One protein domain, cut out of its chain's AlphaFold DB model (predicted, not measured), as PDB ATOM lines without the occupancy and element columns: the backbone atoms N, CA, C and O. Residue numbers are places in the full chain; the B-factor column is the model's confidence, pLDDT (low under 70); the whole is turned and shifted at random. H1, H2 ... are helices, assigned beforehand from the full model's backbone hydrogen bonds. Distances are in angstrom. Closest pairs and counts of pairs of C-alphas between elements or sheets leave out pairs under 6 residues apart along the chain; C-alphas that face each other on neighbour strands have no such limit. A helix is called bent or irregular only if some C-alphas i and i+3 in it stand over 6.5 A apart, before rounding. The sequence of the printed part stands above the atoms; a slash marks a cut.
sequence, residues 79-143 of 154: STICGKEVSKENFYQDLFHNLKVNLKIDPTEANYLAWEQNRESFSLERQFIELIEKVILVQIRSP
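AT A GLANCE: This is residues 79 to 143 of the 154 residues of an uncharacterized protein of Euhalothece natronophila Z-M001 (UniProt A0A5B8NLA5). Three helices lie nearly along one direction, their centres making a triangle: H3 packs on both H1 and H2, which stay apart. H2 and H3 make a hairpin. The printed part has 65 residues with three named helices, H1, H2, H3 in chain order, and no named strand; the class is all helix. It is compact, with a radius of gyration of the C-alphas of 12.2 A and spans of 36 by 27 by 18 A.

IN THESE COORDINATES: H1, residues 88 to 102, begins at C-alpha 88 (184.959, 149.883, 184.913) and is 21.0 A long. H2, residues 110 to 121, is 18.2 A long and irregular: C-alphas 117 and 120 are 7.6 A apart. H3, residues 124 to 139, is 21.2 A long and ends at C-alpha 139 (175.780, 125.971, 177.571); it is neither bent nor irregular, but only just: C-alphas 134 and 137 are 6.5 A apart.

HOW THE PARTS SIT: H1 and H3 touch, the closest C-alphas being those of Tyr 92 and Leu 124, 6.6 A apart; they run the same way at a shallow tilt of 9 degrees. H2 and H3 touch, closest at the C-alphas of Arg 119 and Gln 127, 5.6 A apart; they run opposite ways at a shallow tilt of 3 degrees. Every O i to N i+4 pair is within hydrogen-bond range in H1, 6 of 8 in H2 and 10 of 12 in H3.

THE WHOLE: The two C-alphas farthest apart, of Lys 84 and Ala 110, are 36.7 A apart. The printed part has no cut; the link from H1 to H2 is short and that from H2 to H3 tight. No printed residue is under 70 in pLDDT.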
ATOM      1  N   SER A  79     196.719 141.652 182.151       86.81
ATOM      2  CA  SER A  79     197.447 142.795 181.582       86.81
ATOM      3  C   SER A  79     196.833 143.359 180.297       86.81
ATOM      4  O   SER A  79     197.183 144.472 179.915       86.81
ATOM      5  N   THR A  80     195.935 142.625 179.629       86.12
ATOM      6  CA  THR A  80     195.247 143.120 178.425       86.12
ATOM      7  C   THR A  80     193.938 143.827 178.740       86.12
ATOM      8  O   THR A  80     193.465 144.582 177.904       86.12
ATOM      9  N   ILE A  81     193.356 143.573 179.916       89.25
ATOM     10  CA  ILE A  81     192.058 144.135 180.328       89.25
ATOM     11  C   ILE A  81     192.174 145.071 181.538       89.25
ATOM     12  O   ILE A  81     191.248 145.811 181.845       89.25
ATOM     13  N   CYS A  82     193.309 145.048 182.242       84.56
ATOM     14  CA  CYS A  82     193.630 145.963 183.332       84.56
ATOM     15  C   CYS A  82     194.719 146.934 182.878       84.56
ATOM     16  O   CYS A  82     195.804 146.528 182.462       84.56
ATOM     17  N   GLY A  83     194.455 148.225 183.037       79.69
ATOM     18  CA  GLY A  83     195.404 149.306 182.801       79.69
ATOM     19  C   GLY A  83     195.109 150.467 183.742       79.69
ATOM     20  O   GLY A  83     194.034 150.524 184.334       79.69
ATOM     21  N   LYS A  84     196.062 151.395 183.893       73.94
ATOM     22  CA  LYS A  84     195.957 152.509 184.856       73.94
ATOM     23  C   LYS A  84     194.718 153.395 184.657       73.94
ATOM     24  O   LYS A  84     194.257 153.984 185.624       73.94
ATOM     25  N   GLU A  85     194.201 153.474 183.435       84.38
ATOM     26  CA  GLU A  85     193.089 154.358 183.053       84.38
ATOM     27  C   GLU A  85     191.902 153.587 182.452       84.38
ATOM     28  O   GLU A  85     191.055 154.160 181.769       84.38
ATOM     29  N   VAL A  86     191.831 152.270 182.669       89.06
ATOM     30  CA  VAL A  86     190.706 151.476 182.162       89.06
ATOM     31  C   VAL A  86     189.466 151.775 183.002       89.06
ATOM     32  O   VAL A  86     189.474 151.593 184.221       89.06
ATOM     33  N   SER A  87     188.393 152.231 182.350       93.50
ATOM     34  CA  SER A  87     187.098 152.405 183.007       93.50
ATOM     35  C   SER A  87     186.521 151.057 183.431       93.50
ATOM     36  O   SER A  87     186.816 150.009 182.848       93.50
ATOM     37  N   LYS A  88     185.649 151.083 184.439       92.88
ATOM     38  CA  LYS A  88     184.959 149.883 184.913       92.88
ATOM     39  C   LYS A  88     184.169 149.228 183.778       92.88
ATOM     40  O   LYS A  88     184.210 148.016 183.618       92.88
ATOM     41  N   GLU A  89     183.511 150.034 182.956       94.12
ATOM     42  CA  GLU A  89     182.734 149.600 181.798       94.12
ATOM     43  C   GLU A  89     183.614 148.834 180.806       94.12
ATOM     44  O   GLU A  89     183.288 147.699 180.464       94.12
ATOM     45  N   ASN A  90     184.757 149.402 180.409       94.06
ATOM     46  CA  ASN A  90     185.675 148.758 179.466       94.06
ATOM     47  C   ASN A  90     186.237 147.451 180.034       94.06
ATOM     48  O   ASN A  90     186.246 146.440 179.335       94.06
ATOM     49  N   PHE A  91     186.607 147.438 181.319       94.75
ATOM     50  CA  PHE A  91     187.047 146.220 181.998       94.75
ATOM     51  C   PHE A  91     186.004 145.098 181.890       94.75
ATOM     52  O   PHE A  91     186.341 143.971 181.523       94.75
ATOM     53  N   TYR A  92     184.734 145.392 182.185       96.00
ATOM     54  CA  TYR A  92     183.666 144.393 182.116       96.00
ATOM     55  C   TYR A  92     183.359 143.959 180.680       96.00
ATOM     56  O   TYR A  92     183.162 142.768 180.449       96.00
ATOM     57  N   GLN A  93     183.370 144.876 179.707       95.44
ATOM     58  CA  GLN A  93     183.163 144.518 178.299       95.44
ATOM     59  C   GLN A  93     184.253 143.571 177.789       95.44
ATOM     60  O   GLN A  93     183.944 142.529 177.199       95.44
ATOM     61  N   ASP A  94     185.517 143.867 178.090       95.38
ATOM     62  CA  ASP A  94     186.632 143.004 177.713       95.38
ATOM     63  C   ASP A  94     186.588 141.666 178.458       95.38
ATOM     64  O   ASP A  94     186.858 140.615 177.866       95.38
ATOM     65  N   LEU A  95     186.201 141.663 179.738       96.19
ATOM     66  CA  LEU A  95     186.001 140.441 180.516       96.19
ATOM     67  C   LEU A  95     184.918 139.551 179.888       96.19
ATOM     68  O   LEU A  95     185.154 138.360 179.666       96.19
ATOM     69  N   PHE A  96     183.754 140.115 179.548       97.12
ATOM     70  CA  PHE A  96     182.663 139.386 178.895       97.12
ATOM     71  C   PHE A  96     183.101 138.827 177.551       97.12
ATOM     72  O   PHE A  96     182.850 137.657 177.257       97.12
ATOM     73  N   HIS A  97     183.779 139.636 176.738       96.19
ATOM     74  CA  HIS A  97     184.311 139.196 175.456       96.19
ATOM     75  C   HIS A  97     185.279 138.017 175.625       96.19
ATOM     76  O   HIS A  97     185.100 136.976 174.988       96.19
ATOM     77  N   ASN A  98     186.257 138.137 176.531       96.00
ATOM     78  CA  ASN A  98     187.242 137.088 176.787       96.00
ATOM     79  C   ASN A  98     186.583 135.783 177.235       96.00
ATOM     80  O   ASN A  98     186.930 134.727 176.706       96.00
ATOM     81  N   LEU A  99     185.626 135.844 178.163       97.62
ATOM     82  CA  LEU A  99     184.897 134.664 178.629       97.62
ATOM     83  C   LEU A  99     184.152 133.989 177.481       97.62
ATOM     84  O   LEU A  99     184.370 132.804 177.239       97.62
ATOM     85  N   LYS A 100     183.346 134.749 176.734       97.38
ATOM     86  CA  LYS A 100     182.536 134.228 175.628       97.38
ATOM     87  C   LYS A 100     183.383 133.552 174.555       97.38
ATOM     88  O   LYS A 100     183.094 132.426 174.160       97.38
ATOM     89  N   VAL A 101     184.459 134.209 174.121       96.38
ATOM     90  CA  VAL A 101     185.333 133.694 173.058       96.38
ATOM     91  C   VAL A 101     186.126 132.477 173.528       96.38
ATOM     92  O   VAL A 101     186.167 131.463 172.832       96.38
ATOM     93  N   ASN A 102     186.745 132.535 174.712       95.44
ATOM     94  CA  ASN A 102     187.581 131.431 175.197       95.44
ATOM     95  C   ASN A 102     186.759 130.179 175.528       95.44
ATOM     96  O   ASN A 102     187.251 129.067 175.337       95.44
ATOM     97  N   LEU A 103     185.535 130.365 176.025       97.00
ATOM     98  CA  LEU A 103     184.607 129.285 176.350       97.00
ATOM     99  C   LEU A 103     183.745 128.854 175.156       97.00
ATOM    100  O   LEU A 103     182.976 127.910 175.290       97.00
ATOM    101  N   LYS A 104     183.914 129.492 173.987       96.75
ATOM    102  CA  LYS A 104     183.183 129.200 172.745       96.75
ATOM    103  C   LYS A 104     181.662 129.229 172.934       96.75
ATOM    104  O   LYS A 104     180.961 128.343 172.457       96.75
ATOM    105  N   ILE A 105     181.183 130.245 173.646       98.06
ATOM    106  CA  ILE A 105     179.753 130.464 173.871       98.06
ATOM    107  C   ILE A 105     179.072 130.725 172.528       98.06
ATOM    108  O   ILE A 105     179.507 131.599 171.775       98.06
ATOM    109  N   ASP A 106     178.017 129.968 172.243       97.75
ATOM    110  CA  ASP A 106     177.215 130.105 171.036       97.75
ATOM    111  C   ASP A 106     176.292 131.329 171.172       97.75
ATOM    112  O   ASP A 106     175.437 131.360 172.067       97.75
ATOM    113  N   PRO A 107     176.453 132.356 170.316       97.06
ATOM    114  CA  PRO A 107     175.643 133.564 170.375       97.06
ATOM    115  C   PRO A 107     174.233 133.391 169.786       97.06
ATOM    116  O   PRO A 107     173.448 134.337 169.820       97.06
ATOM    117  N   THR A 108     173.904 132.232 169.209       97.62
ATOM    118  CA  THR A 108     172.589 131.959 168.604       97.62
ATOM    119  C   THR A 108     171.592 131.337 169.582       97.62
ATOM    120  O   THR A 108     170.387 131.365 169.338       97.62
ATOM    121  N   GLU A 109     172.074 130.831 170.718       97.25
ATOM    122  CA  GLU A 109     171.252 130.215 171.757       97.25
ATOM    123  C   GLU A 109     170.315 131.222 172.439       97.25
ATOM    124  O   GLU A 109     170.684 132.366 172.729       97.25
ATOM    125  N   ALA A 110     169.104 130.774 172.780       97.81
ATOM    126  CA  ALA A 110     168.050 131.644 173.312       97.81
ATOM    127  C   ALA A 110     168.472 132.379 174.597       97.81
ATOM    128  O   ALA A 110     168.198 133.568 174.760       97.81
ATOM    129  N   ASN A 111     169.186 131.690 175.491       97.50
ATOM    130  CA  ASN A 111     169.716 132.263 176.727       97.50
ATOM    131  C   ASN A 111     170.713 133.402 176.478       97.50
ATOM    132  O   ASN A 111     170.683 134.404 177.193       97.50
ATOM    133  N   TYR A 112     171.577 133.261 175.466       98.12
ATOM    134  CA  TYR A 112     172.518 134.309 175.085       98.12
ATOM    135  C   TYR A 112     171.770 135.537 174.571       98.12
ATOM    136  O   TYR A 112     172.005 136.645 175.046       98.12
ATOM    137  N   LEU A 113     170.843 135.331 173.630       98.06
ATOM    138  CA  LEU A 113     170.062 136.409 173.025       98.06
ATOM    139  C   LEU A 113     169.251 137.171 174.081       98.06
ATOM    140  O   LEU A 113     169.250 138.400 174.087       98.06
ATOM    141  N   ALA A 114     168.625 136.447 175.012       97.31
ATOM    142  CA  ALA A 114     167.886 137.043 176.118       97.31
ATOM    143  C   ALA A 114     168.795 137.860 177.051       97.31
ATOM    144  O   ALA A 114     168.419 138.958 177.458       97.31
ATOM    145  N   TRP A 115     169.988 137.358 177.387       97.75
ATOM    146  CA  TRP A 115     170.952 138.112 178.190       97.75
ATOM    147  C   TRP A 115     171.416 139.377 177.460       97.75
ATOM    148  O   TRP A 115     171.327 140.469 178.016       97.75
ATOM    149  N   GLU A 116     171.835 139.255 176.199       96.69
ATOM    150  CA  GLU A 116     172.350 140.369 175.395       96.69
ATOM    151  C   GLU A 116     171.318 141.497 175.247       96.69
ATOM    152  O   GLU A 116     171.666 142.664 175.398       96.69
ATOM    153  N   GLN A 117     170.043 141.160 175.021       96.75
ATOM    154  CA  GLN A 117     168.958 142.138 174.875       96.75
ATOM    155  C   GLN A 117     168.654 142.914 176.162       96.75
ATOM    156  O   GLN A 117     168.267 144.077 176.096       96.75
ATOM    157  N   ASN A 118     168.801 142.285 177.332       94.19
ATOM    158  CA  ASN A 118     168.384 142.878 178.606       94.19
ATOM    159  C   ASN A 118     169.544 143.471 179.418       94.19
ATOM    160  O   ASN A 118     169.301 144.232 180.357       94.19
ATOM    161  N   ARG A 119     170.799 143.144 179.082       94.00
ATOM    162  CA  ARG A 119     171.959 143.441 179.940       94.00
ATOM    163  C   ARG A 119     172.115 144.924 180.281       94.00
ATOM    164  O   ARG A 119     172.481 145.239 181.407       94.00
ATOM    165  N   GLU A 120     171.811 145.836 179.355       93.19
ATOM    166  CA  GLU A 120     172.008 147.284 179.552       93.19
ATOM    167  C   GLU A 120     171.088 147.875 180.629       93.19
ATOM    168  O   GLU A 120     171.383 148.928 181.185       93.19
ATOM    169  N   SER A 121     170.014 147.162 180.992       94.62
ATOM    170  CA  SER A 121     169.130 147.536 182.102       94.62
ATOM    171  C   SER A 121     169.707 147.187 183.482       94.62
ATOM    172  O   SER A 121     169.090 147.484 184.506       94.62
ATOM    173  N   PHE A 122     170.872 146.536 183.539       95.75
ATOM    174  CA  PHE A 122     171.496 146.061 184.770       95.75
ATOM    175  C   PHE A 122     172.877 146.676 185.005       95.75
ATOM    176  O   PHE A 122     173.585 147.047 184.068       95.75
ATOM    177  N   SER A 123     173.297 146.723 186.275       97.19
ATOM    178  CA  SER A 123     174.676 147.076 186.626       97.19
ATOM    179  C   SER A 123     175.663 146.052 186.058       97.19
ATOM    180  O   SER A 123     175.312 144.888 185.859       97.19
ATOM    181  N   LEU A 124     176.913 146.459 185.845       97.06
ATOM    182  CA  LEU A 124     177.953 145.600 185.268       97.06
ATOM    183  C   LEU A 124     178.178 144.307 186.074       97.06
ATOM    184  O   LEU A 124     178.369 143.241 185.494       97.06
ATOM    185  N   GLU A 125     178.086 144.371 187.403       96.06
ATOM    186  CA  GLU A 125     178.180 143.198 188.283       96.06
ATOM    187  C   GLU A 125     177.040 142.220 188.023       96.06
ATOM    188  O   GLU A 125     177.252 141.013 187.932       96.06
ATOM    189  N   ARG A 126     175.818 142.740 187.879       97.12
ATOM    190  CA  ARG A 126     174.651 141.910 187.600       97.12
ATOM    191  C   ARG A 126     174.715 141.325 186.193       97.12
ATOM    192  O   ARG A 126     174.406 140.151 186.031       97.12
ATOM    193  N   GLN A 127     175.175 142.095 185.206       98.00
ATOM    194  CA  GLN A 127     175.437 141.574 183.863       98.00
ATOM    195  C   GLN A 127     176.432 140.408 183.909       98.00
ATOM    196  O   GLN A 127     176.201 139.393 183.255       98.00
ATOM    197  N   PHE A 128     177.497 140.525 184.711       97.94
ATOM    198  CA  PHE A 128     178.492 139.471 184.888       97.94
ATOM    199  C   PHE A 128     177.903 138.210 185.524       97.94
ATOM    200  O   PHE A 128     178.086 137.120 184.986       97.94
ATOM    201  N   ILE A 129     177.168 138.355 186.629       97.69
ATOM    202  CA  ILE A 129     176.508 137.228 187.304       97.69
ATOM    203  C   ILE A 129     175.550 136.524 186.337       97.69
ATOM    204  O   ILE A 129     175.621 135.308 186.181       97.69
ATOM    205  N   GLU A 130     174.713 137.277 185.617       97.94
ATOM    206  CA  GLU A 130     173.772 136.686 184.663       97.94
ATOM    207  C   GLU A 130     174.472 136.018 183.471       97.94
ATOM    208  O   GLU A 130     174.010 134.973 183.017       97.94
ATOM    209  N   LEU A 131     175.601 136.556 182.995       98.25
ATOM    210  CA  LEU A 131     176.405 135.906 181.955       98.25
ATOM    211  C   LEU A 131     176.915 134.540 182.432       98.25
ATOM    212  O   LEU A 131     176.868 133.566 181.682       98.25
ATOM    213  N   ILE A 132     177.390 134.451 183.676       97.56
ATOM    214  CA  ILE A 132     177.867 133.190 184.248       97.56
ATOM    215  C   ILE A 132     176.703 132.209 184.415       97.56
ATOM    216  O   ILE A 132     176.730 131.121 183.846       97.56
ATOM    217  N   GLU A 133     175.665 132.599 185.151       97.62
ATOM    218  CA  GLU A 133     174.591 131.693 185.567       97.62
ATOM    219  C   GLU A 133     173.659 131.295 184.426       97.62
ATOM    220  O   GLU A 133     173.300 130.127 184.291       97.62
ATOM    221  N   LYS A 134     173.244 132.264 183.605       97.56
ATOM    222  CA  LYS A 134     172.166 132.062 182.630       97.56
ATOM    223  C   LYS A 134     172.675 131.709 181.243       97.56
ATOM    224  O   LYS A 134     171.881 131.212 180.450       97.56
ATOM    225  N   VAL A 135     173.948 131.966 180.938       98.25
ATOM    226  CA  VAL A 135     174.534 131.710 179.614       98.25
ATOM    227  C   VAL A 135     175.629 130.652 179.702       98.25
ATOM    228  O   VAL A 135     175.472 129.568 179.144       98.25
ATOM    229  N   ILE A 136     176.717 130.930 180.425       98.19
ATOM    230  CA  ILE A 136     177.898 130.057 180.451       98.19
ATOM    231  C   ILE A 136     177.568 128.696 181.074       98.19
ATOM    232  O   ILE A 136     177.810 127.670 180.442       98.19
ATOM    233  N   LEU A 137     176.982 128.675 182.273       97.19
ATOM    234  CA  LEU A 137     176.650 127.430 182.978       97.19
ATOM    235  C   LEU A 137     175.493 126.651 182.330       97.19
ATOM    236  O   LEU A 137     175.339 125.459 182.580       97.19
ATOM    237  N   VAL A 138     174.695 127.296 181.473       97.50
ATOM    238  CA  VAL A 138     173.638 126.625 180.699       97.50
ATOM    239  C   VAL A 138     174.220 125.912 179.476       97.50
ATOM    240  O   VAL A 138     173.831 124.778 179.187       97.50
ATOM    241  N   GLN A 139     175.162 126.546 178.770       97.75
ATOM    242  CA  GLN A 139     175.780 125.971 177.571       97.75
ATOM    243  C   GLN A 139     176.897 124.965 177.890       97.75
ATOM    244  O   GLN A 139     177.120 124.025 177.125       97.75
ATOM    245  N   ILE A 140     177.597 125.126 179.017       97.38
ATOM    246  CA  ILE A 140     178.748 124.295 179.383       97.38
ATOM    247  C   ILE A 140     178.395 123.414 180.574       97.38
ATOM    248  O   ILE A 140     178.260 123.882 181.699       97.38
ATOM    249  N   ARG A 141     178.286 122.107 180.316       94.88
ATOM    250  CA  ARG A 141     177.970 121.095 181.340       94.88
ATOM    251  C   ARG A 141     179.197 120.449 181.975       94.88
ATOM    252  O   ARG A 141     179.059 119.734 182.962       94.88
ATOM    253  N   SER A 142     180.375 120.635 181.385       95.38
ATOM    254  CA  SER A 142     181.619 120.129 181.952       95.38
ATOM    255  C   SER A 142     182.209 121.110 182.969       95.38
ATOM    256  O   SER A 142     181.863 122.294 182.954       95.38
ATOM    257  N   PRO A 143     183.104 120.651 183.862       96.31
ATOM    258  CA  PRO A 143     183.773 121.543 184.798       96.31
ATOM    259  C   PRO A 143     184.548 122.652 184.071       96.31
ATOM    260  O   PRO A 143     185.202 122.410 183.051       96.31
TER     261      PRO A 143